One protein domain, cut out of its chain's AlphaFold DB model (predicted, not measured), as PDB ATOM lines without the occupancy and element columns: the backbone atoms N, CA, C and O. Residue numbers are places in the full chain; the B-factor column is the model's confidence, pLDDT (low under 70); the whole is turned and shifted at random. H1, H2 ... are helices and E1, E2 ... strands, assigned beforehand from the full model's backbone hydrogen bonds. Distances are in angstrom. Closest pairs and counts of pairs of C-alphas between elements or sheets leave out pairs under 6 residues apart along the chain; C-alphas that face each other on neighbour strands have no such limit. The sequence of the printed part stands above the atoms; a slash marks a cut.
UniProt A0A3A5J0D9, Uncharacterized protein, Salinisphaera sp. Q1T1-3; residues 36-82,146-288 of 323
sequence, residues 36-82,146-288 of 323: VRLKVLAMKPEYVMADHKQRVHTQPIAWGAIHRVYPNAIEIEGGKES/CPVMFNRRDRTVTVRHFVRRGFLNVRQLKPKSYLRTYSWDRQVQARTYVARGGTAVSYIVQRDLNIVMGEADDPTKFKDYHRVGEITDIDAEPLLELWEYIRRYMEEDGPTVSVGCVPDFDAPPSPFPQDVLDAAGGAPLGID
ATOM      1  N   VAL A  36      -0.640 -16.282  20.715       48.69
ATOM      2  CA  VAL A  36      -0.321 -16.136  19.287       48.69
ATOM      3  C   VAL A  36      -0.443 -14.673  18.802       48.69
ATOM      4  O   VAL A  36       0.393 -14.224  18.019       48.69
ATOM      5  N   ARG A  37      -1.353 -13.859  19.374       51.47
ATOM      6  CA  ARG A  37      -1.379 -12.394  19.159       51.47
ATOM      7  C   ARG A  37      -0.119 -11.727  19.703       51.47
ATOM      8  O   ARG A  37       0.431 -10.865  19.033       51.47
ATOM      9  N   LEU A  38       0.385 -12.144  20.869       52.91
ATOM     10  CA  LEU A  38       1.654 -11.627  21.403       52.91
ATOM     11  C   LEU A  38       2.845 -11.903  20.473       52.91
ATOM     12  O   LEU A  38       3.762 -11.090  20.419       52.91
ATOM     13  N   LYS A  39       2.817 -13.006  19.718       53.88
ATOM     14  CA  LYS A  39       3.872 -13.374  18.765       53.88
ATOM     15  C   LYS A  39       3.963 -12.380  17.599       53.88
ATOM     16  O   LYS A  39       5.053 -11.913  17.296       53.88
ATOM     17  N   VAL A  40       2.825 -11.990  17.020       56.62
ATOM     18  CA  VAL A  40       2.750 -10.978  15.945       56.62
ATOM     19  C   VAL A  40       3.166  -9.593  16.445       56.62
ATOM     20  O   VAL A  40       3.884  -8.875  15.760       56.62
ATOM     21  N   LEU A  41       2.787  -9.247  17.681       57.69
ATOM     22  CA  LEU A  41       3.176  -7.990  18.333       57.69
ATOM     23  C   LEU A  41       4.679  -7.905  18.651       57.69
ATOM     24  O   LEU A  41       5.217  -6.805  18.772       57.69
ATOM     25  N   ALA A  42       5.346  -9.048  18.831       60.94
ATOM     26  CA  ALA A  42       6.755  -9.126  19.215       60.94
ATOM     27  C   ALA A  42       7.708  -9.346  18.027       60.94
ATOM     28  O   ALA A  42       8.916  -9.149  18.175       60.94
ATOM     29  N   MET A  43       7.199  -9.768  16.865       69.25
ATOM     30  CA  MET A  43       8.013 -10.087  15.692       69.25
ATOM     31  C   MET A  43       8.095  -8.915  14.718       69.25
ATOM     32  O   MET A  43       7.106  -8.263  14.398       69.25
ATOM     33  N   LYS A  44       9.301  -8.675  14.202       76.94
ATOM     34  CA  LYS A  44       9.510  -7.737  13.102       76.94
ATOM     35  C   LYS A  44       9.015  -8.383  11.796       76.94
ATOM     36  O   LYS A  44       9.441  -9.507  11.521       76.94
ATOM     37  N   PRO A  45       8.154  -7.717  11.004       84.12
ATOM     38  CA  PRO A  45       7.736  -8.241   9.708       84.12
ATOM     39  C   PRO A  45       8.921  -8.289   8.731       84.12
ATOM     40  O   PRO A  45       9.774  -7.397   8.728       84.12
ATOM     41  N   GLU A  46       8.958  -9.323   7.892       84.62
ATOM     42  CA  GLU A  46       9.948  -9.460   6.816       84.62
ATOM     43  C   GLU A  46       9.539  -8.606   5.610       84.62
ATOM     44  O   GLU A  46      10.368  -7.864   5.090       84.62
ATOM     45  N   TYR A  47       8.255  -8.610   5.235       87.06
ATOM     46  CA  TYR A  47       7.684  -7.731   4.211       87.06
ATOM     47  C   TYR A  47       6.420  -7.024   4.712       87.06
ATOM     48  O   TYR A  47       5.557  -7.619   5.366       87.06
ATOM     49  N   VAL A  48       6.306  -5.735   4.377       87.25
ATOM     50  CA  VAL A  48       5.196  -4.855   4.769       87.25
ATOM     51  C   VAL A  48       4.429  -4.426   3.522       87.25
ATOM     52  O   VAL A  48       4.864  -3.528   2.802       87.25
ATOM     53  N   MET A  49       3.277  -5.050   3.283       87.38
ATOM     54  CA  MET A  49       2.391  -4.766   2.149       87.38
ATOM     55  C   MET A  49       1.311  -3.784   2.606       87.38
ATOM     56  O   MET A  49       0.215  -4.170   3.007       87.38
ATOM     57  N   ALA A  50       1.692  -2.509   2.683       76.44
ATOM     58  CA  ALA A  50       0.858  -1.453   3.254       76.44
ATOM     59  C   ALA A  50      -0.172  -0.871   2.279       76.44
ATOM     60  O   ALA A  50      -1.229  -0.435   2.714       76.44
ATOM     61  N   ASP A  51       0.151  -0.846   0.987       84.12
ATOM     62  CA  ASP A  51      -0.713  -0.301  -0.056       84.12
ATOM     63  C   ASP A  51      -1.225  -1.435  -0.950       84.12
ATOM     64  O   ASP A  51      -0.434  -2.160  -1.555       84.12
ATOM     65  N   HIS A  52      -2.548  -1.572  -1.053       85.50
ATOM     66  CA  HIS A  52      -3.202  -2.562  -1.916       85.50
ATOM     67  C   HIS A  52      -3.043  -2.253  -3.410       85.50
ATOM     68  O   HIS A  52      -3.268  -3.117  -4.257       85.50
ATOM     69  N   LYS A  53      -2.620  -1.037  -3.762       87.12
ATOM     70  CA  LYS A  53      -2.327  -0.655  -5.150       87.12
ATOM     71  C   LYS A  53      -0.893  -0.965  -5.551       87.12
ATOM     72  O   LYS A  53      -0.582  -1.007  -6.742       87.12
ATOM     73  N   GLN A  54      -0.009  -1.192  -4.581       89.00
ATOM     74  CA  GLN A  54       1.367  -1.550  -4.868       89.00
ATOM     75  C   GLN A  54       1.442  -3.017  -5.296       89.00
ATOM     76  O   GLN A  54       1.123  -3.924  -4.527       89.00
ATOM     77  N   ARG A  55       1.934  -3.252  -6.514       89.44
ATOM     78  CA  ARG A  55       2.298  -4.596  -6.973       89.44
ATOM     79  C   ARG A  55       3.473  -5.116  -6.160       89.44
ATOM     80  O   ARG A  55       4.475  -4.413  -6.010       89.44
ATOM     81  N   VAL A  56       3.356  -6.341  -5.660       88.62
ATOM     82  CA  VAL A  56       4.409  -6.962  -4.841       88.62
ATOM     83  C   VAL A  56       5.220  -7.984  -5.623       88.62
ATOM     84  O   VAL A  56       6.401  -8.177  -5.340       88.62
ATOM     85  N   HIS A  57       4.596  -8.591  -6.629       89.75
ATOM     86  CA  HIS A  57       5.180  -9.637  -7.449       89.75
ATOM     87  C   HIS A  57       4.692  -9.526  -8.897       89.75
ATOM     88  O   HIS A  57       3.641  -8.943  -9.183       89.75
ATOM     89  N   THR A  58       5.470 -10.061  -9.834       87.06
ATOM     90  CA  THR A  58       5.109 -10.084 -11.257       87.06
ATOM     91  C   THR A  58       4.017 -11.117 -11.538       87.06
ATOM     92  O   THR A  58       3.075 -10.831 -12.288       87.06
ATOM     93  N   GLN A  59       4.104 -12.275 -10.882       86.38
ATOM     94  CA  GLN A  59       3.208 -13.419 -11.043       86.38
ATOM     95  C   GLN A  59       2.196 -13.520  -9.882       86.38
ATOM     96  O   GLN A  59       2.619 -13.519  -8.727       86.38
ATOM     97  N   PRO A  60       0.878 -13.588 -10.158       87.38
ATOM     98  CA  PRO A  60      -0.156 -13.879  -9.165       87.38
ATOM     99  C   PRO A  60      -0.497 -15.381  -9.154       87.38
ATOM    100  O   PRO A  60      -1.287 -15.843  -9.980       87.38
ATOM    101  N   ILE A  61       0.077 -16.148  -8.229       87.75
ATOM    102  CA  ILE A  61      -0.145 -17.600  -8.122       87.75
ATOM    103  C   ILE A  61      -0.648 -17.928  -6.717       87.75
ATOM    104  O   ILE A  61      -0.057 -17.491  -5.734       87.75
ATOM    105  N   ALA A  62      -1.738 -18.696  -6.610       84.81
ATOM    106  CA  ALA A  62      -2.343 -19.039  -5.322       84.81
ATOM    107  C   ALA A  62      -1.761 -20.310  -4.675       84.81
ATOM    108  O   ALA A  62      -2.073 -20.590  -3.525       84.81
ATOM    109  N   TRP A  63      -0.946 -21.089  -5.396       81.94
ATOM    110  CA  TRP A  63      -0.252 -22.291  -4.899       81.94
ATOM    111  C   TRP A  63      -1.152 -23.338  -4.226       81.94
ATOM    112  O   TRP A  63      -0.736 -24.019  -3.297       81.94
ATOM    113  N   GLY A  64      -2.398 -23.468  -4.693       78.69
ATOM    114  CA  GLY A  64      -3.373 -24.390  -4.100       78.69
ATOM    115  C   GLY A  64      -3.976 -23.912  -2.775       78.69
ATOM    116  O   GLY A  64      -4.752 -24.641  -2.178       78.69
ATOM    117  N   ALA A  65      -3.695 -22.680  -2.336       85.12
ATOM    118  CA  ALA A  65      -4.266 -22.125  -1.109       85.12
ATOM    119  C   ALA A  65      -5.769 -21.813  -1.222       85.12
ATOM    120  O   ALA A  65      -6.395 -21.455  -0.236       85.12
ATOM    121  N   ILE A  66      -6.379 -21.880  -2.407       88.50
ATOM    122  CA  ILE A  66      -7.820 -21.635  -2.566       88.50
ATOM    123  C   ILE A  66      -8.552 -22.890  -2.097       88.50
ATOM    124  O   ILE A  66      -8.346 -23.939  -2.678       88.50
ATOM    125  N   HIS A  67      -9.437 -22.812  -1.108       86.69
ATOM    126  CA  HIS A  67     -10.314 -23.929  -0.732       86.69
ATOM    127  C   HIS A  67     -11.558 -23.975  -1.615       86.69
ATOM    128  O   HIS A  67     -11.958 -25.016  -2.128       86.69
ATOM    129  N   ARG A  68     -12.219 -22.823  -1.776       87.62
ATOM    130  CA  ARG A  68     -13.478 -22.725  -2.516       87.62
ATOM    131  C   ARG A  68     -13.575 -21.434  -3.283       87.62
ATOM    132  O   ARG A  68     -13.044 -20.396  -2.895       87.62
ATOM    133  N   VAL A  69     -14.347 -21.516  -4.350       90.12
ATOM    134  CA  VAL A  69     -14.677 -20.398  -5.210       90.12
ATOM    135  C   VAL A  69     -16.177 -20.162  -5.139       90.12
ATOM    136  O   VAL A  69     -16.960 -21.099  -5.242       90.12
ATOM    137  N   TYR A  70     -16.566 -18.905  -4.981       91.69
ATOM    138  CA  TYR A  70     -17.944 -18.432  -5.008       91.69
ATOM    139  C   TYR A  70     -18.110 -17.430  -6.158       91.69
ATOM    140  O   TYR A  70     -17.115 -16.873  -6.634       91.69
ATOM    141  N   PRO A  71     -19.347 -17.114  -6.582       90.75
ATOM    142  CA  PRO A  71     -19.578 -16.122  -7.635       90.75
ATOM    143  C   PRO A  71     -18.888 -14.769  -7.375       90.75
ATOM    144  O   PRO A  71     -18.339 -14.144  -8.289       90.75
ATOM    145  N   ASN A  72     -18.889 -14.322  -6.114       92.81
ATOM    146  CA  ASN A  72     -18.344 -13.030  -5.692       92.81
ATOM    147  C   ASN A  72     -17.293 -13.129  -4.581       92.81
ATOM    148  O   ASN A  72     -16.883 -12.095  -4.052       92.81
ATOM    149  N   ALA A  73     -16.871 -14.335  -4.202       93.94
ATOM    150  CA  ALA A  73     -15.867 -14.507  -3.163       93.94
ATOM    151  C   ALA A  73     -14.905 -15.658  -3.456       93.94
ATOM    152  O   ALA A  73     -15.214 -16.574  -4.214       93.94
ATOM    153  N   ILE A  74     -13.749 -15.626  -2.806       93.19
ATOM    154  CA  ILE A  74     -12.834 -16.764  -2.714       93.19
ATOM    155  C   ILE A  74     -12.596 -17.097  -1.246       93.19
ATOM    156  O   ILE A  74     -12.430 -16.208  -0.409       93.19
ATOM    157  N   GLU A  75     -12.609 -18.384  -0.931       91.88
ATOM    158  CA  GLU A  75     -12.214 -18.921   0.365       91.88
ATOM    159  C   GLU A  75     -10.782 -19.421   0.230       91.88
ATOM    160  O   GLU A  75     -10.509 -20.314  -0.572       91.88
ATOM    161  N   ILE A  76      -9.873 -18.828   0.994       90.25
ATOM    162  CA  ILE A  76      -8.462 -19.205   1.022       90.25
ATOM    163  C   ILE A  76      -8.181 -19.913   2.338       90.25
ATOM    164  O   ILE A  76      -8.750 -19.554   3.378       90.25
ATOM    165  N   GLU A  77      -7.303 -20.910   2.277       83.62
ATOM    166  CA  GLU A  77      -6.749 -21.602   3.423       83.62
ATOM    167  C   GLU A  77      -6.297 -20.565   4.444       83.62
ATOM    168  O   GLU A  77      -5.464 -19.691   4.202       83.62
ATOM    169  N   GLY A  78      -6.901 -20.644   5.619       73.69
ATOM    170  CA  GLY A  78      -6.386 -19.940   6.767       73.69
ATOM    171  C   GLY A  78      -5.408 -20.845   7.470       73.69
ATOM    172  O   GLY A  78      -5.621 -22.055   7.555       73.69
ATOM    173  N   GLY A  79      -4.360 -20.248   8.026       67.50
ATOM    174  CA  GLY A  79      -3.397 -20.990   8.812       67.50
ATOM    175  C   GLY A  79      -4.106 -21.865   9.831       67.50
ATOM    176  O   GLY A  79      -5.032 -21.424  10.518       67.50
ATOM    177  N   LYS A  80      -3.652 -23.110   9.942       64.44
ATOM    178  CA  LYS A  80      -4.093 -23.990  11.016       64.44
ATOM    179  C   LYS A  80      -3.757 -23.270  12.312       64.44
ATOM    180  O   LYS A  80      -2.577 -23.032  12.598       64.44
ATOM    181  N   GLU A  81      -4.775 -22.920  13.103       56.62
ATOM    182  CA  GLU A  81      -4.584 -22.599  14.518       56.62
ATOM    183  C   GLU A  81      -4.146 -23.904  15.181       56.62
ATOM    184  O   GLU A  81      -4.910 -24.662  15.777       56.62
ATOM    185  N   SER A  82      -2.883 -24.233  14.945       49.72
ATOM    186  CA  SER A  82      -2.259 -25.424  15.442       49.72
ATOM    187  C   SER A  82      -2.174 -25.289  16.958       49.72
ATOM    188  O   SER A  82      -2.091 -24.199  17.538       49.72
ATOM    189  N   CYS A 146      -9.133 -22.337   9.778       78.94
ATOM    190  CA  CYS A 146      -9.779 -21.041   9.950       78.94
ATOM    191  C   CYS A 146      -9.769 -20.294   8.618       78.94
ATOM    192  O   CYS A 146      -9.086 -19.274   8.531       78.94
ATOM    193  N   PRO A 147     -10.465 -20.788   7.577       87.19
ATOM    194  CA  PRO A 147     -10.377 -20.191   6.258       87.19
ATOM    195  C   PRO A 147     -10.805 -18.726   6.286       87.19
ATOM    196  O   PRO A 147     -11.603 -18.292   7.129       87.19
ATOM    197  N   VAL A 148     -10.250 -17.966   5.352       91.31
ATOM    198  CA  VAL A 148     -10.518 -16.543   5.196       91.31
ATOM    199  C   VAL A 148     -11.270 -16.339   3.895       91.31
ATOM    200  O   VAL A 148     -10.811 -16.748   2.832       91.31
ATOM    201  N   MET A 149     -12.434 -15.703   3.989       93.56
ATOM    202  CA  MET A 149     -13.258 -15.419   2.825       93.56
ATOM    203  C   MET A 149     -13.049 -13.979   2.370       93.56
ATOM    204  O   MET A 149     -13.279 -13.038   3.136       93.56
ATOM    205  N   PHE A 150     -12.651 -13.812   1.116       95.19
ATOM    206  CA  PHE A 150     -12.474 -12.526   0.453       95.19
ATOM    207  C   PHE A 150     -13.639 -12.305  -0.496       95.19
ATOM    208  O   PHE A 150     -13.768 -13.024  -1.479       95.19
ATOM    209  N   ASN A 151     -14.492 -11.328  -0.202       95.56
ATOM    210  CA  ASN A 151     -15.627 -10.967  -1.041       95.56
ATOM    211  C   ASN A 151     -15.291  -9.702  -1.839       95.56
ATOM    212  O   ASN A 151     -15.173  -8.615  -1.262       95.56
ATOM    213  N   ARG A 152     -15.170  -9.841  -3.165       94.50
ATOM    214  CA  ARG A 152     -14.840  -8.723  -4.065       94.50
ATOM    215  C   ARG A 152     -15.999  -7.747  -4.254       94.50
ATOM    216  O   ARG A 152     -15.757  -6.553  -4.393       94.50
ATOM    217  N   ARG A 153     -17.251  -8.225  -4.216       92.81
ATOM    218  CA  ARG A 153     -18.447  -7.396  -4.457       92.81
ATOM    219  C   ARG A 153     -18.604  -6.334  -3.378       92.81
ATOM    220  O   ARG A 153     -18.780  -5.161  -3.693       92.81
ATOM    221  N   ASP A 154     -18.501  -6.750  -2.121       92.25
ATOM    222  CA  ASP A 154     -18.657  -5.852  -0.972       92.25
ATOM    223  C   ASP A 154     -17.318  -5.283  -0.483       92.25
ATOM    224  O   ASP A 154     -17.289  -4.463   0.435       92.25
ATOM    225  N   ARG A 155     -16.199  -5.728  -1.074       94.56
ATOM    226  CA  ARG A 155     -14.828  -5.425  -0.635       94.56
ATOM    227  C   ARG A 155     -14.643  -5.713   0.856       94.56
ATOM    228  O   ARG A 155     -14.163  -4.882   1.633       94.56
ATOM    229  N   THR A 156     -15.054  -6.910   1.271       95.12
ATOM    230  CA  THR A 156     -14.976  -7.348   2.667       95.12
ATOM    231  C   THR A 156     -14.172  -8.626   2.827       95.12
ATOM    232  O   THR A 156     -14.125  -9.480   1.946       95.12
ATOM    233  N   VAL A 157     -13.537  -8.758   3.990       94.56
ATOM    234  CA  VAL A 157     -12.820  -9.962   4.404       94.56
ATOM    235  C   VAL A 157     -13.499 -10.515   5.642       94.56
ATOM    236  O   VAL A 157     -13.548  -9.847   6.677       94.56
ATOM    237  N   THR A 158     -14.039 -11.725   5.538       93.19
ATOM    238  CA  THR A 158     -14.699 -12.405   6.651       93.19
ATOM    239  C   THR A 158     -13.809 -13.514   7.176       93.19
ATOM    240  O   THR A 158     -13.367 -14.392   6.439       93.19
ATOM    241  N   VAL A 159     -13.560 -13.470   8.478       90.06
ATOM    242  CA  VAL A 159     -12.688 -14.409   9.176       90.06
ATOM    243  C   VAL A 159     -13.443 -15.092  10.305       90.06
ATOM    244  O   VAL A 159     -14.245 -14.471  11.018       90.06
ATOM    245  N   ARG A 160     -13.168 -16.382  10.497       83.06
ATOM    246  CA  ARG A 160     -13.692 -17.152  11.624       83.06
ATOM    247  C   ARG A 160     -12.644 -17.216  12.724       83.06
ATOM    248  O   ARG A 160     -11.515 -17.628  12.501       83.06
ATOM    249  N   HIS A 161     -13.037 -16.835  13.930       75.44
ATOM    250  CA  HIS A 161     -12.206 -16.978  15.118       75.44
ATOM    251  C   HIS A 161     -12.711 -18.111  15.985       75.44
ATOM    252  O   HIS A 161     -13.921 -18.218  16.199       75.44
ATOM    253  N   PHE A 162     -11.793 -18.863  16.584       69.88
ATOM    254  CA  PHE A 162     -12.115 -19.807  17.641       69.88
ATOM    255  C   PHE A 162     -11.672 -19.256  18.992       69.88
ATOM    256  O   PHE A 162     -10.516 -18.912  19.228       69.88
ATOM    257  N   VAL A 163     -12.616 -19.170  19.926       64.00
ATOM    258  CA  VAL A 163     -12.288 -18.883  21.320       64.00
ATOM    259  C   VAL A 163     -11.978 -20.200  21.993       64.00
ATOM    260  O   VAL A 163     -12.879 -20.975  22.335       64.00
ATOM    261  N   ARG A 164     -10.690 -20.431  22.240       56.78
ATOM    262  CA  ARG A 164     -10.266 -21.543  23.081       56.78
ATOM    263  C   ARG A 164     -10.714 -21.274  24.517       56.78
ATOM    264  O   ARG A 164     -10.386 -20.246  25.109       56.78
ATOM    265  N   ARG A 165     -11.526 -22.177  25.072       56.69
ATOM    266  CA  ARG A 165     -11.988 -22.081  26.463       56.69
ATOM    267  C   ARG A 165     -11.030 -22.821  27.389       56.69
ATOM    268  O   ARG A 165     -10.451 -23.833  27.013       56.69
ATOM    269  N   GLY A 166     -10.883 -22.295  28.606       53.84
ATOM    270  CA  GLY A 166      -9.946 -22.815  29.598       53.84
ATOM    271  C   GLY A 166     -10.139 -24.302  29.909       53.84
ATOM    272  O   GLY A 166     -11.259 -24.820  29.889       53.84
ATOM    273  N   PHE A 167      -9.022 -24.942  30.257       52.28
ATOM    274  CA  PHE A 167      -8.835 -26.370  30.532       52.28
ATOM    275  C   PHE A 167      -9.925 -27.030  31.404       52.28
ATOM    276  O   PHE A 167     -10.237 -28.199  31.211       52.28
ATOM    277  N   LEU A 168     -10.583 -26.303  32.310       55.16
ATOM    278  CA  LEU A 168     -11.556 -26.872  33.257       55.16
ATOM    279  C   LEU A 168     -13.010 -26.936  32.751       55.16
ATOM    280  O   LEU A 168     -13.863 -27.528  33.406       55.16
ATOM    281  N   ASN A 169     -13.336 -26.368  31.586       56.22
ATOM    282  CA  ASN A 169     -14.723 -26.347  31.105       56.22
ATOM    283  C   ASN A 169     -15.088 -27.633  30.348       56.22
ATOM    284  O   ASN A 169     -15.004 -27.686  29.127       56.22
ATOM    285  N   VAL A 170     -15.487 -28.683  31.074       54.59
ATOM    286  CA  VAL A 170     -15.818 -30.020  30.521       54.59
ATOM    287  C   VAL A 170     -17.193 -30.066  29.829       54.59
ATOM    288  O   VAL A 170     -17.438 -30.910  28.976       54.59
ATOM    289  N   ARG A 171     -18.101 -29.134  30.151       52.62
ATOM    290  CA  ARG A 171     -19.498 -29.138  29.662       52.62
ATOM    291  C   ARG A 171     -19.697 -28.641  28.225       52.62
ATOM    292  O   ARG A 171     -20.812 -28.695  27.723       52.62
ATOM    293  N   GLN A 172     -18.665 -28.115  27.569       54.12
ATOM    294  CA  GLN A 172     -18.771 -27.598  26.202       54.12
ATOM    295  C   GLN A 172     -17.703 -28.251  25.332       54.12
ATOM    296  O   GLN A 172     -16.555 -27.816  25.332       54.12
ATOM    297  N   LEU A 173     -18.085 -29.317  24.623       53.19
ATOM    298  CA  LEU A 173     -17.174 -30.056  23.746       53.19
ATOM    299  C   LEU A 173     -16.791 -29.274  22.482       53.19
ATOM    300  O   LEU A 173     -15.703 -29.490  21.955       53.19
ATOM    301  N   LYS A 174     -17.654 -28.362  22.010       58.34
ATOM    302  CA  LYS A 174     -17.411 -27.571  20.797       58.34
ATOM    303  C   LYS A 174     -16.810 -26.200  21.146       58.34
ATOM    304  O   LYS A 174     -17.383 -25.499  21.989       58.34
ATOM    305  N   PRO A 175     -15.692 -25.789  20.515       62.25
ATOM    306  CA  PRO A 175     -15.156 -24.445  20.683       62.25
ATOM    307  C   PRO A 175     -16.184 -23.419  20.195       62.25
ATOM    308  O   PRO A 175     -16.860 -23.624  19.185       62.25
ATOM    309  N   LYS A 176     -16.325 -22.304  20.919       68.06
ATOM    310  CA  LYS A 176     -17.154 -21.196  20.438       68.06
ATOM    311  C   LYS A 176     -16.408 -20.519  19.302       68.06
ATOM    312  O   LYS A 176     -15.297 -20.043  19.522       68.06
ATOM    313  N   SER A 177     -17.031 -20.434  18.134       74.44
ATOM    314  CA  SER A 177     -16.548 -19.564  17.072       74.44
ATOM    315  C   SER A 177     -17.370 -18.294  16.981       74.44
ATOM    316  O   SER A 177     -18.569 -18.306  17.255       74.44
ATOM    317  N   TYR A 178     -16.732 -17.216  16.556       81.12
ATOM    318  CA  TYR A 178     -17.422 -16.014  16.119       81.12
ATOM    319  C   TYR A 178     -16.840 -15.569  14.784       81.12
ATOM    320  O   TYR A 178     -15.655 -15.771  14.514       81.12
ATOM    321  N   LEU A 179     -17.687 -14.976  13.951       86.38
ATOM    322  CA  LEU A 179     -17.269 -14.387  12.692       86.38
ATOM    323  C   LEU A 179     -17.042 -12.896  12.871       86.38
ATOM    324  O   LEU A 179     -17.715 -12.237  13.669       86.38
ATOM    325  N   ARG A 180     -16.065 -12.374  12.141       89.06
ATOM    326  CA  ARG A 180     -15.864 -10.940  11.993       89.06
ATOM    327  C   ARG A 180     -15.623 -10.622  10.537       89.06
ATOM    328  O   ARG A 180     -14.805 -11.266   9.891       89.06
ATOM    329  N   THR A 181     -16.310  -9.593  10.079       92.38
ATOM    330  CA  THR A 181     -16.143  -9.037   8.747       92.38
ATOM    331  C   THR A 181     -15.419  -7.708   8.872       92.38
ATOM    332  O   THR A 181     -15.745  -6.886   9.733       92.38
ATOM    333  N   TYR A 182     -14.404  -7.529   8.040       93.19
ATOM    334  CA  TYR A 182     -13.559  -6.349   7.986       93.19
ATOM    335  C   TYR A 182     -13.654  -5.721   6.601       93.19
ATOM    336  O   TYR A 182     -13.753  -6.426   5.599       93.19
ATOM    337  N   SER A 183     -13.612  -4.392   6.541       94.19
ATOM    338  CA  SER A 183     -13.517  -3.675   5.268       94.19
ATOM    339  C   SER A 183     -12.107  -3.821   4.701       94.19
ATOM    340  O   SER A 183     -11.132  -3.496   5.385       94.19
ATOM    341  N   TRP A 184     -12.016  -4.279   3.452       93.94
ATOM    342  CA  TRP A 184     -10.756  -4.437   2.729       93.94
ATOM    343  C   TRP A 184      -9.999  -3.107   2.647       93.94
ATOM    344  O   TRP A 184      -8.866  -3.019   3.097       93.94
ATOM    345  N   ASP A 185     -10.652  -2.038   2.192       91.25
ATOM    346  CA  ASP A 185      -9.985  -0.760   1.895       91.25
ATOM    347  C   ASP A 185      -9.414  -0.040   3.115       91.25
ATOM    348  O   ASP A 185      -8.439   0.702   3.010       91.25
ATOM    349  N   ARG A 186     -10.070  -0.188   4.268       88.44
ATOM    350  CA  ARG A 186      -9.733   0.597   5.461       88.44
ATOM    351  C   ARG A 186      -8.961  -0.198   6.489       88.44
ATOM    352  O   ARG A 186      -8.072   0.361   7.115       88.44
ATOM    353  N   GLN A 187      -9.343  -1.449   6.726       89.50
ATOM    354  CA  GLN A 187      -8.914  -2.170   7.923       89.50
ATOM    355  C   GLN A 187      -7.878  -3.240   7.631       89.50
ATOM    356  O   GLN A 187      -7.131  -3.595   8.535       89.50
ATOM    357  N   VAL A 188      -7.860  -3.782   6.419       91.12
ATOM    358  CA  VAL A 188      -7.039  -4.933   6.058       91.12
ATOM    359  C   VAL A 188      -5.678  -4.461   5.557       91.12
ATOM    360  O   VAL A 188      -5.596  -3.523   4.779       91.12
ATOM    361  N   GLN A 189      -4.611  -5.100   6.028       89.81
ATOM    362  CA  GLN A 189      -3.252  -4.958   5.503       89.81
ATOM    363  C   GLN A 189      -2.547  -6.312   5.552       89.81
ATOM    364  O   GLN A 189      -2.864  -7.132   6.412       89.81
ATOM    365  N   ALA A 190      -1.549  -6.546   4.700       90.69
ATOM    366  CA  ALA A 190      -0.786  -7.796   4.721       90.69
ATOM    367  C   ALA A 190       0.652  -7.628   5.215       90.69
ATOM    368  O   ALA A 190       1.318  -6.605   5.005       90.69
ATOM    369  N   ARG A 191       1.140  -8.669   5.889       88.69
ATOM    370  CA  ARG A 191       2.486  -8.786   6.452       88.69
ATOM    371  C   ARG A 191       2.992 -10.206   6.278       88.69
ATOM    372  O   ARG A 191       2.231 -11.154   6.445       88.69
ATOM    373  N   THR A 192       4.284 -10.363   6.027       88.62
ATOM    374  CA  THR A 192       4.933 -11.665   6.206       88.62
ATOM    375  C   THR A 192       5.732 -11.671   7.501       88.62
ATOM    376  O   THR A 192       6.428 -10.704   7.830       88.62
ATOM    377  N   TYR A 193       5.638 -12.769   8.243       85.19
ATOM    378  CA  TYR A 193       6.418 -12.983   9.457       85.19
ATOM    379  C   TYR A 193       7.270 -14.234   9.316       85.19
ATOM    380  O   TYR A 193       6.846 -15.220   8.716       85.19
ATOM    381  N   VAL A 194       8.460 -14.190   9.912       83.69
ATOM    382  CA  VAL A 194       9.376 -15.328   9.966       83.69
ATOM    383  C   VAL A 194       9.409 -15.849  11.392       83.69
ATOM    384  O   VAL A 194       9.892 -15.179  12.307       83.69
ATOM    385  N   ALA A 195       8.921 -17.066  11.579       77.38
ATOM    386  CA  ALA A 195       9.110 -17.831  12.792       77.38
ATOM    387  C   ALA A 195      10.292 -18.785  12.599       77.38
ATOM    388  O   ALA A 195      10.349 -19.579  11.666       77.38
ATOM    389  N   ARG A 196      11.253 -18.706  13.513       74.25
ATOM    390  CA  ARG A 196      12.417 -19.588  13.542       74.25
ATOM    391  C   ARG A 196      12.229 -20.549  14.702       74.25
ATOM    392  O   ARG A 196      12.095 -20.100  15.841       74.25
ATOM    393  N   GLY A 197      12.156 -21.838  14.409       66.00
ATOM    394  CA  GLY A 197      11.945 -22.889  15.398       66.00
ATOM    395  C   GLY A 197      12.901 -24.038  15.137       66.00
ATOM    396  O   GLY A 197      13.255 -24.303  13.999       66.00
ATOM    397  N   GLY A 198      13.373 -24.709  16.176       61.72
ATOM    398  CA  GLY A 198      14.340 -25.775  15.980       61.72
ATOM    399  C   GLY A 198      14.850 -26.359  17.280       61.72
ATOM    400  O   GLY A 198      14.666 -25.790  18.356       61.72
ATOM    401  N   THR A 199      15.492 -27.511  17.159       64.62
ATOM    402  CA  THR A 199      16.305 -28.110  18.217       64.62
ATOM    403  C   THR A 199      17.774 -27.729  18.008       64.62
ATOM    404  O   THR A 199      18.119 -27.032  17.058       64.62
ATOM    405  N   ALA A 200      18.677 -28.208  18.866       66.44
ATOM    406  CA  ALA A 200      20.117 -28.034  18.647       66.44
ATOM    407  C   ALA A 200      20.630 -28.720  17.361       66.44
ATOM    408  O   ALA A 200      21.732 -28.419  16.914       66.44
ATOM    409  N   VAL A 201      19.851 -29.645  16.783       65.62
ATOM    410  CA  VAL A 201      20.246 -30.478  15.634       65.62
ATOM    411  C   VAL A 201      19.494 -30.097  14.355       65.62
ATOM    412  O   VAL A 201      20.010 -30.292  13.260       65.62
ATOM    413  N   SER A 202      18.290 -29.536  14.473       69.69
ATOM    414  CA  SER A 202      17.454 -29.147  13.335       69.69
ATOM    415  C   SER A 202      16.944 -27.724  13.488       69.69
ATOM    416  O   SER A 202      16.501 -27.326  14.562       69.69
ATOM    417  N   TYR A 203      16.970 -26.964  12.400       71.12
ATOM    418  CA  TYR A 203      16.463 -25.603  12.350       71.12
ATOM    419  C   TYR A 203      15.460 -25.494  11.208       71.12
ATOM    420  O   TYR A 203      15.771 -25.864  10.082       71.12
ATOM    421  N   ILE A 204      14.268 -25.009  11.533       76.06
ATOM    422  CA  ILE A 204      13.127 -24.856  10.639       76.06
ATOM    423  C   ILE A 204      12.815 -23.364  10.543       76.06
ATOM    424  O   ILE A 204      12.638 -22.672  11.559       76.06
ATOM    425  N   VAL A 205      12.739 -22.862   9.311       80.00
ATOM    426  CA  VAL A 205      12.256 -21.504   9.042       80.00
ATOM    427  C   VAL A 205      10.841 -21.600   8.525       80.00
ATOM    428  O   VAL A 205      10.613 -22.004   7.391       80.00
ATOM    429  N   GLN A 206       9.897 -21.185   9.354       82.62
ATOM    430  CA  GLN A 206       8.509 -21.049   8.964       82.62
ATOM    431  C   GLN A 206       8.242 -19.593   8.585       82.62
ATOM    432  O   GLN A 206       8.547 -18.670   9.347       82.62
ATOM    433  N   ARG A 207       7.664 -19.381   7.408       85.88
ATOM    434  CA  ARG A 207       7.200 -18.080   6.941       85.88
ATOM    435  C   ARG A 207       5.694 -18.103   6.804       85.88
ATOM    436  O   ARG A 207       5.137 -19.004   6.188       85.88
ATOM    437  N   ASP A 208       5.059 -17.075   7.344       87.12
ATOM    438  CA  ASP A 208       3.610 -16.964   7.361       87.12
ATOM    439  C   ASP A 208       3.173 -15.670   6.668       87.12
ATOM    440  O   ASP A 208       3.595 -14.576   7.069       87.12
ATOM    441  N   LEU A 209       2.266 -15.770   5.695       90.75
ATOM    442  CA  LEU A 209       1.497 -14.627   5.210       90.75
ATOM    443  C   LEU A 209       0.360 -14.372   6.193       90.75
ATOM    444  O   LEU A 209      -0.497 -15.227   6.416       90.75
ATOM    445  N   ASN A 210       0.357 -13.189   6.791       89.19
ATOM    446  CA  ASN A 210      -0.648 -12.774   7.750       89.19
ATOM    447  C   ASN A 210      -1.359 -11.530   7.249       89.19
ATOM    448  O   ASN A 210      -0.738 -10.546   6.846       89.19
ATOM    449  N   ILE A 211      -2.674 -11.556   7.360       90.75
ATOM    450  CA  ILE A 211      -3.498 -10.373   7.250       90.75
ATOM    451  C   ILE A 211      -3.642  -9.786   8.641       90.75
ATOM    452  O   ILE A 211      -3.964 -10.491   9.592       90.75
ATOM    453  N   VAL A 212      -3.395  -8.491   8.760       88.88
ATOM    454  CA  VAL A 212      -3.520  -7.706   9.980       88.88
ATOM    455  C   VAL A 212      -4.694  -6.751   9.803       88.88
ATOM    456  O   VAL A 212      -4.819  -6.097   8.769       88.88
ATOM    457  N   MET A 213      -5.575  -6.701  10.799       88.56
ATOM    458  CA  MET A 213      -6.802  -5.912  10.774       88.56
ATOM    459  C   MET A 213      -6.774  -4.794  11.814       88.56
ATOM    460  O   MET A 213      -6.486  -5.029  12.994       88.56
ATOM    461  N   GLY A 214      -7.148  -3.593  11.378       86.25
ATOM    462  CA  GLY A 214      -7.356  -2.422  12.224       86.25
ATOM    463  C   GLY A 214      -8.730  -2.357  12.898       86.25
ATOM    464  O   GLY A 214      -9.660  -3.099  12.563       86.25
ATOM    465  N   GLU A 215      -8.884  -1.454  13.868       86.44
ATOM    466  CA  GLU A 215     -10.193  -1.119  14.438       86.44
ATOM    467  C   GLU A 215     -11.092  -0.411  13.408       86.44
ATOM    468  O   GLU A 215     -10.638   0.039  12.359       86.44
ATOM    469  N   ALA A 216     -12.409  -0.399  13.646       85.44
ATOM    470  CA  ALA A 216     -13.362   0.235  12.722       85.44
ATOM    471  C   ALA A 216     -13.291   1.763  12.799       85.44
ATOM    472  O   ALA A 216     -13.317   2.432  11.770       85.44
ATOM    473  N   ASP A 217     -13.150   2.284  14.018       85.75
ATOM    474  CA  ASP A 217     -13.079   3.721  14.283       85.75
ATOM    475  C   ASP A 217     -11.679   4.280  14.005       85.75
ATOM    476  O   ASP A 217     -11.531   5.423  13.577       85.75
ATOM    477  N   ASP A 218     -10.647   3.466  14.240       85.38
ATOM    478  CA  ASP A 218      -9.247   3.836  14.063       85.38
ATOM    479  C   ASP A 218      -8.457   2.686  13.422       85.38
ATOM    480  O   ASP A 218      -7.951   1.799  14.120       85.38
ATOM    481  N   PRO A 219      -8.313   2.691  12.087       82.38
ATOM    482  CA  PRO A 219      -7.592   1.645  11.377       82.38
ATOM    483  C   PRO A 219      -6.110   1.539  11.736       82.38
ATOM    484  O   PRO A 219      -5.490   0.522  11.444       82.38
ATOM    485  N   THR A 220      -5.537   2.556  12.387       81.44
ATOM    486  CA  THR A 220      -4.147   2.513  12.858       81.44
ATOM    487  C   THR A 220      -3.996   1.724  14.157       81.44
ATOM    488  O   THR A 220      -2.886   1.422  14.591       81.44
ATOM    489  N   LYS A 221      -5.096   1.355  14.818       82.12
ATOM    490  CA  LYS A 221      -5.057   0.507  16.011       82.12
ATOM    491  C   LYS A 221      -5.239  -0.941  15.627       82.12
ATOM    492  O   LYS A 221      -6.215  -1.309  14.985       82.12
ATOM    493  N   PHE A 222      -4.307  -1.776  16.069       82.88
ATOM    494  CA  PHE A 222      -4.384  -3.210  15.844       82.88
ATOM    495  C   PHE A 222      -5.598  -3.814  16.552       82.88
ATOM    496  O   PHE A 222      -5.724  -3.725  17.776       82.88
ATOM    497  N   LYS A 223      -6.441  -4.506  15.788       82.56
ATOM    498  CA  LYS A 223      -7.607  -5.226  16.303       82.56
ATOM    499  C   LYS A 223      -7.435  -6.730  16.213       82.56
ATOM    500  O   LYS A 223      -7.830  -7.441  17.147       82.56
ATOM    501  N   ASP A 224      -6.899  -7.215  15.098       82.19
ATOM    502  CA  ASP A 224      -6.829  -8.640  14.803       82.19
ATOM    503  C   ASP A 224      -5.736  -9.012  13.808       82.19
ATOM    504  O   ASP A 224      -5.173  -8.152  13.139       82.19
ATOM    505  N   TYR A 225      -5.470 -10.310  13.695       84.56
ATOM    506  CA  TYR A 225      -4.710 -10.861  12.581       84.56
ATOM    507  C   TYR A 225      -5.179 -12.283  12.265       84.56
ATOM    508  O   TYR A 225      -5.732 -12.959  13.133       84.56
ATOM    509  N   HIS A 226      -4.917 -12.728  11.041       85.25
ATOM    510  CA  HIS A 226      -5.151 -14.090  10.574       85.25
ATOM    511  C   HIS A 226      -4.050 -14.524   9.628       85.25
ATOM    512  O   HIS A 226      -3.613 -13.742   8.787       85.25
ATOM    513  N   ARG A 227      -3.621 -15.777   9.748       86.50
ATOM    514  CA  ARG A 227      -2.692 -16.391   8.799       86.50
ATOM    515  C   ARG A 227      -3.483 -16.851   7.572       86.50
ATOM    516  O   ARG A 227      -4.540 -17.441   7.743       86.50
ATOM    517  N   VAL A 228      -2.971 -16.588   6.373       87.62
ATOM    518  CA  VAL A 228      -3.604 -16.916   5.074       87.62
ATOM    519  C   VAL A 228      -2.674 -17.746   4.176       87.62
ATOM    520  O   VAL A 228      -3.062 -18.224   3.123       87.62
ATOM    521  N   GLY A 229      -1.424 -17.941   4.590       86.06
ATOM    522  CA  GLY A 229      -0.495 -18.836   3.915       86.06
ATOM    523  C   GLY A 229       0.677 -19.172   4.820       86.06
ATOM    524  O   GLY A 229       1.059 -18.367   5.675       86.06
ATOM    525  N   GLU A 230       1.233 -20.362   4.642       84.81
ATOM    526  CA  GLU A 230       2.357 -20.875   5.416       84.81
ATOM    527  C   GLU A 230       3.299 -21.650   4.508       84.81
ATOM    528  O   GLU A 230       2.871 -22.479   3.711       84.81
ATOM    529  N   ILE A 231       4.593 -21.384   4.644       84.69
ATOM    530  CA  ILE A 231       5.640 -22.090   3.917       84.69
ATOM    531  C   ILE A 231       6.780 -22.395   4.879       84.69
ATOM    532  O   ILE A 231       7.183 -21.551   5.681       84.69
ATOM    533  N   THR A 232       7.306 -23.612   4.788       81.94
ATOM    534  CA  THR A 232       8.437 -24.075   5.595       81.94
ATOM    535  C   THR A 232       9.653 -24.291   4.699       81.94
ATOM    536  O   THR A 232       9.524 -24.838   3.609       81.94
ATOM    537  N   ASP A 233      10.821 -23.823   5.142       73.75
ATOM    538  CA  ASP A 233      12.149 -24.002   4.526       73.75
ATOM    539  C   ASP A 233      12.368 -23.391   3.122       73.75
ATOM    540  O   ASP A 233      13.495 -23.390   2.629       73.75
ATOM    541  N   ILE A 234      11.341 -22.795   2.507       72.31
ATOM    542  CA  ILE A 234      11.415 -22.094   1.212       72.31
ATOM    543  C   ILE A 234      11.403 -20.565   1.421       72.31
ATOM    544  O   ILE A 234      11.020 -20.050   2.482       72.31
ATOM    545  N   ASP A 235      11.864 -19.827   0.410       80.88
ATOM    546  CA  ASP A 235      11.812 -18.366   0.336       80.88
ATOM    547  C   ASP A 235      10.385 -17.803   0.475       80.88
ATOM    548  O   ASP A 235       9.391 -18.485   0.247       80.88
ATOM    549  N   ALA A 236      10.283 -16.522   0.841       83.38
ATOM    550  CA  ALA A 236       9.004 -15.825   1.017       83.38
ATOM    551  C   ALA A 236       8.242 -15.570  -0.299       83.38
ATOM    552  O   ALA A 236       7.113 -15.093  -0.269       83.38
ATOM    553  N   GLU A 237       8.861 -15.842  -1.443       87.94
ATOM    554  CA  GLU A 237       8.344 -15.539  -2.779       87.94
ATOM    555  C   GLU A 237       6.942 -16.112  -3.048       87.94
ATOM    556  O   GLU A 237       6.074 -15.319  -3.415       87.94
ATOM    557  N   PRO A 238       6.626 -17.389  -2.748       88.38
ATOM    558  CA  PRO A 238       5.292 -17.910  -3.042       88.38
ATOM    559  C   PRO A 238       4.207 -17.287  -2.145       88.38
ATOM    560  O   PRO A 238       3.045 -17.195  -2.534       88.38
ATOM    561  N   LEU A 239       4.577 -16.759  -0.967       90.25
ATOM    562  CA  LEU A 239       3.666 -15.962  -0.133       90.25
ATOM    563  C   LEU A 239       3.382 -14.584  -0.750       90.25
ATOM    564  O   LEU A 239       2.285 -14.050  -0.587       90.25
ATOM    565  N   LEU A 240       4.363 -13.995  -1.439       91.38
ATOM    566  CA  LEU A 240       4.190 -12.730  -2.158       91.38
ATOM    567  C   LEU A 240       3.359 -12.927  -3.430       91.38
ATOM    568  O   LEU A 240       2.532 -12.074  -3.743       91.38
ATOM    569  N   GLU A 241       3.525 -14.054  -4.121       91.06
ATOM    570  CA  GLU A 241       2.679 -14.465  -5.246       91.06
ATOM    571  C   GLU A 241       1.226 -14.675  -4.820       91.06
ATOM    572  O   GLU A 241       0.316 -14.163  -5.478       91.06
ATOM    573  N   LEU A 242       1.014 -15.345  -3.681       92.25
ATOM    574  CA  LEU A 242      -0.311 -15.537  -3.095       92.25
ATOM    575  C   LEU A 242      -0.955 -14.198  -2.729       92.25
ATOM    576  O   LEU A 242      -2.119 -13.961  -3.050       92.25
ATOM    577  N   TRP A 243      -0.212 -13.287  -2.093       93.44
ATOM    578  CA  TRP A 243      -0.739 -11.952  -1.808       93.44
ATOM    579  C   TRP A 243      -1.066 -11.175  -3.085       93.44
ATOM    580  O   TRP A 243      -2.123 -10.553  -3.158       93.44
ATOM    581  N   GLU A 244      -0.200 -11.210  -4.099       93.06
ATOM    582  CA  GLU A 244      -0.448 -10.541  -5.378       93.06
ATOM    583  C   GLU A 244      -1.706 -11.093  -6.062       93.06
ATOM    584  O   GLU A 244      -2.485 -10.321  -6.622       93.06
ATOM    585  N   TYR A 245      -1.942 -12.402  -5.968       93.56
ATOM    586  CA  TYR A 245      -3.176 -13.031  -6.423       93.56
ATOM    587  C   TYR A 245      -4.411 -12.486  -5.685       93.56
ATOM    588  O   TYR A 245      -5.332 -11.986  -6.336       93.56
ATOM    589  N   ILE A 246      -4.403 -12.481  -4.346       94.19
ATOM    590  CA  ILE A 246      -5.501 -11.940  -3.520       94.19
ATOM    591  C   ILE A 246      -5.757 -10.467  -3.847       94.19
ATOM    592  O   ILE A 246      -6.897 -10.044  -4.038       94.19
ATOM    593  N   ARG A 247      -4.685  -9.678  -3.934       94.62
ATOM    594  CA  ARG A 247      -4.730  -8.250  -4.239       94.62
ATOM    595  C   ARG A 247      -5.363  -8.007  -5.605       94.62
ATOM    596  O   ARG A 247      -6.272  -7.194  -5.695       94.62
ATOM    597  N   ARG A 248      -4.934  -8.714  -6.659       93.38
ATOM    598  CA  ARG A 248      -5.529  -8.579  -8.001       93.38
ATOM    599  C   ARG A 248      -6.987  -9.014  -8.024       93.38
ATOM    600  O   ARG A 248      -7.792  -8.336  -8.650       93.38
ATOM    601  N   TYR A 249      -7.335 -10.092  -7.324       94.00
ATOM    602  CA  TYR A 249      -8.725 -10.526  -7.194       94.00
ATOM    603  C   TYR A 249      -9.616  -9.440  -6.564       94.00
ATOM    604  O   TYR A 249     -10.710  -9.176  -7.058       94.00
ATOM    605  N   MET A 250      -9.135  -8.781  -5.506       95.00
ATOM    606  CA  MET A 250      -9.891  -7.751  -4.784       95.00
ATOM    607  C   MET A 250      -9.858  -6.364  -5.446       95.00
ATOM    608  O   MET A 250     -10.802  -5.597  -5.282       95.00
ATOM    609  N   GLU A 251      -8.780  -5.998  -6.144       94.12
ATOM    610  CA  GLU A 251      -8.554  -4.634  -6.659       94.12
ATOM    611  C   GLU A 251      -8.712  -4.492  -8.174       94.12
ATOM    612  O   GLU A 251      -9.080  -3.422  -8.650       94.12
ATOM    613  N   GLU A 252      -8.387  -5.534  -8.939       92.56
ATOM    614  CA  GLU A 252      -8.217  -5.465 -10.398       92.56
ATOM    615  C   GLU A 252      -9.193  -6.385 -11.145       92.56
ATOM    616  O   GLU A 252      -8.939  -6.724 -12.299       92.56
ATOM    617  N   ASP A 253     -10.271  -6.829 -10.487       87.50
ATOM    618  CA  ASP A 253     -11.189  -7.856 -11.004       87.50
ATOM    619  C   ASP A 253     -10.436  -9.094 -11.531       87.50
ATOM    620  O   ASP A 253     -10.786  -9.696 -12.549       87.50
ATOM    621  N   GLY A 254      -9.361  -9.460 -10.824       85.38
ATOM    622  CA  GLY A 254      -8.492 -10.576 -11.169       85.38
ATOM    623  C   GLY A 254      -9.222 -11.926 -11.190       85.38
ATOM    624  O   GLY A 254     -10.335 -12.062 -10.669       85.38
ATOM    625  N   PRO A 255      -8.592 -12.954 -11.782       85.94
ATOM    626  CA  PRO A 255      -9.229 -14.247 -11.979       85.94
ATOM    627  C   PRO A 255      -9.550 -14.923 -10.640       85.94
ATOM    628  O   PRO A 255      -8.756 -14.907  -9.698       85.94
ATOM    629  N   THR A 256     -10.722 -15.554 -10.563       85.12
ATOM    630  CA  THR A 256     -11.204 -16.246  -9.357       85.12
ATOM    631  C   THR A 256     -10.431 -17.534  -9.063       85.12
ATOM    632  O   THR A 256     -10.494 -18.053  -7.955       85.12
ATOM    633  N   VAL A 257      -9.670 -18.035 -10.033       82.44
ATOM    634  CA  VAL A 257      -8.759 -19.174  -9.895       82.44
ATOM    635  C   VAL A 257      -7.424 -18.771 -10.514       82.44
ATOM    636  O   VAL A 257      -7.398 -18.143 -11.569       82.44
ATOM    637  N   SER A 258      -6.305 -19.060  -9.847       77.88
ATOM    638  CA  SER A 258      -4.990 -18.776 -10.430       77.88
ATOM    639  C   SER A 258      -4.621 -19.821 -11.480       77.88
ATOM    640  O   SER A 258      -4.907 -21.005 -11.308       77.88
ATOM    641  N   VAL A 259      -3.917 -19.395 -12.531       68.75
ATOM    642  CA  VAL A 259      -3.437 -20.280 -13.603       68.75
ATOM    643  C   VAL A 259      -2.672 -21.463 -13.010       68.75
ATOM    644  O   VAL A 259      -1.728 -21.273 -12.245       68.75
ATOM    645  N   GLY A 260      -3.076 -22.682 -13.371       65.44
ATOM    646  CA  GLY A 260      -2.396 -23.906 -12.947       65.44
ATOM    647  C   GLY A 260      -2.624 -24.314 -11.487       65.44
ATOM    648  O   GLY A 260      -1.955 -25.229 -11.017       65.44
ATOM    649  N   CYS A 261      -3.541 -23.669 -10.759       68.06
ATOM    650  CA  CYS A 261      -3.959 -24.117  -9.430       68.06
ATOM    651  C   CYS A 261      -5.418 -24.559  -9.447       68.06
ATOM    652  O   CYS A 261      -6.265 -23.922 -10.070       68.06
ATOM    653  N   VAL A 262      -5.710 -25.625  -8.711       67.69
ATOM    654  CA  VAL A 262      -7.070 -26.116  -8.482       67.69
ATOM    655  C   VAL A 262      -7.414 -25.844  -7.021       67.69
ATOM    656  O   VAL A 262      -6.522 -25.966  -6.175       67.69
ATOM    657  N   PRO A 263      -8.654 -25.431  -6.708       72.25
ATOM    658  CA  PRO A 263      -9.061 -25.307  -5.320       72.25
ATOM    659  C   PRO A 263      -8.940 -26.635  -4.551       72.25
ATOM    660  O   PRO A 263      -9.055 -27.712  -5.132       72.25
ATOM    661  N   ASP A 264      -8.723 -26.578  -3.243       72.56
ATOM    662  CA  ASP A 264      -8.713 -27.745  -2.372       72.56
ATOM    663  C   ASP A 264     -10.149 -28.181  -2.045       72.56
ATOM    664  O   ASP A 264     -10.804 -27.674  -1.133       72.56
ATOM    665  N   PHE A 265     -10.653 -29.153  -2.804       63.81
ATOM    666  CA  PHE A 265     -11.991 -29.714  -2.597       63.81
ATOM    667  C   PHE A 265     -12.044 -30.783  -1.504       63.81
ATOM    668  O   PHE A 265     -13.158 -31.134  -1.090       63.81
ATOM    669  N   ASP A 266     -10.885 -31.254  -1.024       64.69
ATOM    670  CA  ASP A 266     -10.780 -32.103   0.166       64.69
ATOM    671  C   ASP A 266     -10.956 -31.254   1.453       64.69
ATOM    672  O   ASP A 266     -11.132 -31.808   2.543       64.69
ATOM    673  N   ALA A 267     -10.991 -29.916   1.334       67.19
ATOM    674  CA  ALA A 267     -11.216 -29.005   2.448       67.19
ATOM    675  C   ALA A 267     -12.564 -29.264   3.166       67.19
ATOM    676  O   ALA A 267     -13.612 -29.424   2.518       67.19
ATOM    677  N   PRO A 268     -12.599 -29.208   4.516       69.19
ATOM    678  CA  PRO A 268     -13.811 -29.396   5.312       69.19
ATOM    679  C   PRO A 268     -14.945 -28.457   4.880       69.19
ATOM    680  O   PRO A 268     -14.653 -27.341   4.434       69.19
ATOM    681  N   PRO A 269     -16.230 -28.848   5.026       71.94
ATOM    682  CA  PRO A 269     -17.387 -28.034   4.645       71.94
ATOM    683  C   PRO A 269     -17.276 -26.581   5.097       71.94
ATOM    684  O   PRO A 269     -16.748 -26.304   6.178       71.94
ATOM    685  N   SER A 270     -17.796 -25.664   4.273       75.06
ATOM    686  CA  SER A 270     -17.587 -24.234   4.488       75.06
ATOM    687  C   SER A 270     -18.045 -23.833   5.889       75.06
ATOM    688  O   SER A 270     -19.196 -24.074   6.264       75.06
ATOM    689  N   PRO A 271     -17.154 -23.245   6.702       78.12
ATOM    690  CA  PRO A 271     -17.467 -22.909   8.078       78.12
ATOM    691  C   PRO A 271     -18.357 -21.665   8.208       78.12
ATOM    692  O   PRO A 271     -18.635 -21.254   9.340       78.12
ATOM    693  N   PHE A 272     -18.742 -21.028   7.102       85.56
ATOM    694  CA  PHE A 272     -19.447 -19.753   7.099       85.56
ATOM    695  C   PHE A 272     -20.974 -19.932   7.185       85.56
ATOM    696  O   PHE A 272     -21.523 -20.875   6.615       85.56
ATOM    697  N   PRO A 273     -21.674 -19.060   7.932       88.12
ATOM    698  CA  PRO A 273     -23.131 -19.064   8.009       88.12
ATOM    699  C   PRO A 273     -23.764 -18.568   6.698       88.12
ATOM    700  O   PRO A 273     -23.107 -17.919   5.884       88.12
ATOM    701  N   GLN A 274     -25.051 -18.872   6.503       88.12
ATOM    702  CA  GLN A 274     -25.745 -18.634   5.234       88.12
ATOM    703  C   GLN A 274     -25.756 -17.160   4.810       88.12
ATOM    704  O   GLN A 274     -25.586 -16.880   3.637       88.12
ATOM    705  N   ASP A 275     -25.861 -16.218   5.747       89.75
ATOM    706  CA  ASP A 275     -25.807 -14.775   5.475       89.75
ATOM    707  C   ASP A 275     -24.494 -14.348   4.801       89.75
ATOM    708  O   ASP A 275     -24.482 -13.511   3.899       89.75
ATOM    709  N   VAL A 276     -23.383 -14.961   5.210       89.69
ATOM    710  CA  VAL A 276     -22.061 -14.719   4.629       89.69
ATOM    711  C   VAL A 276     -21.941 -15.382   3.253       89.69
ATOM    712  O   VAL A 276     -21.379 -14.786   2.335       89.69
ATOM    713  N   LEU A 277     -22.506 -16.580   3.088       91.12
ATOM    714  CA  LEU A 277     -22.541 -17.282   1.799       91.12
ATOM    715  C   LEU A 277     -23.419 -16.545   0.778       91.12
ATOM    716  O   LEU A 277     -23.019 -16.368  -0.369       91.12
ATOM    717  N   ASP A 278     -24.570 -16.029   1.194       91.50
ATOM    718  CA  ASP A 278     -25.469 -15.251   0.342       91.50
ATOM    719  C   ASP A 278     -24.784 -13.965  -0.147       91.50
ATOM    720  O   ASP A 278     -24.865 -13.626  -1.331       91.50
ATOM    721  N   ALA A 279     -24.022 -13.290   0.724       90.81
ATOM    722  CA  ALA A 279     -23.191 -12.146   0.339       90.81
ATOM    723  C   ALA A 279     -22.097 -12.528  -0.680       90.81
ATOM    724  O   ALA A 279     -21.788 -11.751  -1.587       90.81
ATOM    725  N   ALA A 280     -21.555 -13.747  -0.587       90.62
ATOM    726  CA  ALA A 280     -20.615 -14.310  -1.558       90.62
ATOM    727  C   ALA A 280     -21.268 -14.720  -2.896       90.62
ATOM    728  O   ALA A 280     -20.561 -15.042  -3.855       90.62
ATOM    729  N   GLY A 281     -22.599 -14.652  -3.007       89.25
ATOM    730  CA  GLY A 281     -23.360 -15.060  -4.190       89.25
ATOM    731  C   GLY A 281     -24.014 -16.439  -4.081       89.25
ATOM    732  O   GLY A 281     -24.558 -16.911  -5.075       89.25
ATOM    733  N   GLY A 282     -23.996 -17.065  -2.903       90.00
ATOM    734  CA  GLY A 282     -24.680 -18.320  -2.605       90.00
ATOM    735  C   GLY A 282     -23.724 -19.498  -2.433       90.00
ATOM    736  O   GLY A 282     -22.735 -19.425  -1.703       90.00
ATOM    737  N   ALA A 283     -24.061 -20.621  -3.066       87.81
ATOM    738  CA  ALA A 283     -23.279 -21.849  -2.988       87.81
ATOM    739  C   ALA A 283     -21.900 -21.697  -3.666       87.81
ATOM    740  O   ALA A 283     -21.745 -20.876  -4.575       87.81
ATOM    741  N   PRO A 284     -20.890 -22.478  -3.236       86.81
ATOM    742  CA  PRO A 284     -19.624 -22.553  -3.951       86.81
ATOM    743  C   PRO A 284     -19.848 -23.093  -5.369       86.81
ATOM    744  O   PRO A 284     -20.688 -23.971  -5.572       86.81
ATOM    745  N   LEU A 285     -19.085 -22.565  -6.324       86.50
ATOM    746  CA  LEU A 285     -19.170 -22.941  -7.729       86.50
ATOM    747  C   LEU A 285     -18.745 -24.397  -7.944       86.50
ATOM    748  O   LEU A 285     -17.798 -24.886  -7.318       86.50
ATOM    749  N   GLY A 286     -19.444 -25.069  -8.857       81.00
ATOM    750  CA  GLY A 286     -19.094 -26.404  -9.331       81.00
ATOM    751  C   GLY A 286     -17.931 -26.396 -10.328       81.00
ATOM    752  O   GLY A 286     -17.489 -25.343 -10.786       81.00
ATOM    753  N   ILE A 287     -17.451 -27.590 -10.697       76.50
ATOM    754  CA  ILE A 287     -16.362 -27.751 -11.678       76.50
ATOM    755  C   ILE A 287     -16.722 -27.095 -13.004       76.50
ATOM    756  O   ILE A 287     -15.981 -26.237 -13.469       76.50
ATOM    757  N   ASP A 288     -17.874 -27.453 -13.568       81.88
ATOM    758  CA  ASP A 288     -18.298 -26.977 -14.887       81.88
ATOM    759  C   ASP A 288     -18.388 -25.444 -14.936       81.88
ATOM    760  O   ASP A 288     -18.042 -24.811 -15.932       81.88
TER     761      ASP A 288
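What this domain is: This is residues 36 to 82 and 146 to 288 of the 323 residues of an uncharacterized protein of Salinisphaera sp. Q1T1-3 (UniProt A0A3A5J0D9). What shape would one see first? Two antiparallel sheets, one of E2 to E6 and one of E1 with E7 to E9, stand partly face to face as a sandwich with crossed strands, and the long helix H3 packs on both. The smaller sheet curls round H1, short H4 grazes the larger sheet, and residues 166 to 172, in the loop of the hairpin E5 and E6, stick out. What is it made of, and how large is it? The printed part has 190 residues with four named helices and nine named strands, in the order H1 E1 E2 E3 E4 E5 E6 H2 E7 E8 E9 H3 H4, and its class is mixed, helices and strands. The sheets run E2 E3 E4 E5 E6 and E1 E7 E8 E9. The whole is compact, with a radius of gyration of the C-alphas of 16.8 A and spans of 50 by 48 by 38 A.

How they stand to each other: How is the larger sheet paired? E2, residues 66 to 69, E3, residues 73 to 76, E4, residues 148 to 151, E5, residues 156 to 163, and E6, residues 176 to 183, are antiparallel in that order. Within hydrogen-bond range are N 67 and O 75 at 2.8 A, N 74 and O 150 at 2.9 A, N 149 and O 158 at 2.9 A, and N 157 and O 182 at 2.8 A. E4, E5 and E6 form a meander, each strand the antiparallel neighbour of the one before. How is the smaller sheet paired? E1, residues 47 to 49, E7, residues 188 to 198, E8, residues 203 to 214, and E9, residues 222 to 232, are antiparallel in that order and strongly twisted; E7, E8 and E9 form a second meander. Within hydrogen-bond range are N 49 and O 190 at 3.0 A, N 191 and O 210 at 2.8 A, and N 211 and O 226 at 2.8 A. How do the sheets stand, and what is on both? They form a sandwich, two sheets face to face, with the facing parts 9.9 A centre to centre and the strands at 49 degrees; the closest C-alphas of E4 and E9 are those of Val 148 and Val 228, at 6.9 A. H3, residues 237 to 251, makes two layers with the smaller sheet, a helix on one face of a sheet, at a height of 9.9 A; the closest C-alphas of H3 and E8 are those of Leu 239 and Leu 209, at 5.9 A. H3 is also on the larger sheet at a height of 10.6 A, and its closest C-alphas with E4 are those of Met 250 and Phe 150, at 7.5 A. Where are the other helices? The smaller sheet curls round H1, residues 36 to 42, and the closest C-alphas of H1 and E9 are those of Arg 37 and Tyr 225, at 7.5 A. H2, residues 184 to 187, only grazes both sheets, and H4, residues 274 to 279, only grazes the larger one. Every O i to N i+4 pair is within hydrogen-bond range in H1, H3 and H4, while H2 is too short for such a pair.

Where its parts are: Which elements are longest? From first to last C-alpha, E8 measures 33.2 A, E7 31.5 A, E9 26.5 A, E6 23.5 A, E5 22.1 A and H3 20.5 A. E9 bends by 59 degrees at residue 229. Where can one find the ends? H1 begins at C-alpha 36 (-0.321, -16.136, 19.287), and H4 ends at C-alpha 279 (-23.191, -12.146, 0.339).

The domain as a whole: What is not printed? Residues 83 to 145 are cut out, in the link across the cut from E3 to E4, and C-alphas 82 and 146 are 10.3 A apart. Which links are long, and how far does the whole reach? The links E1 to E2, E5 to E6 and H3 to H4 are long, and the two C-alphas farthest apart, those of Thr 58 and Arg 171, are 51.4 A apart. Where is confidence low? The mean pLDDT of the printed part is 81.0, and 41 residues are under 70, among them residues 36 to 43 and 162 to 176.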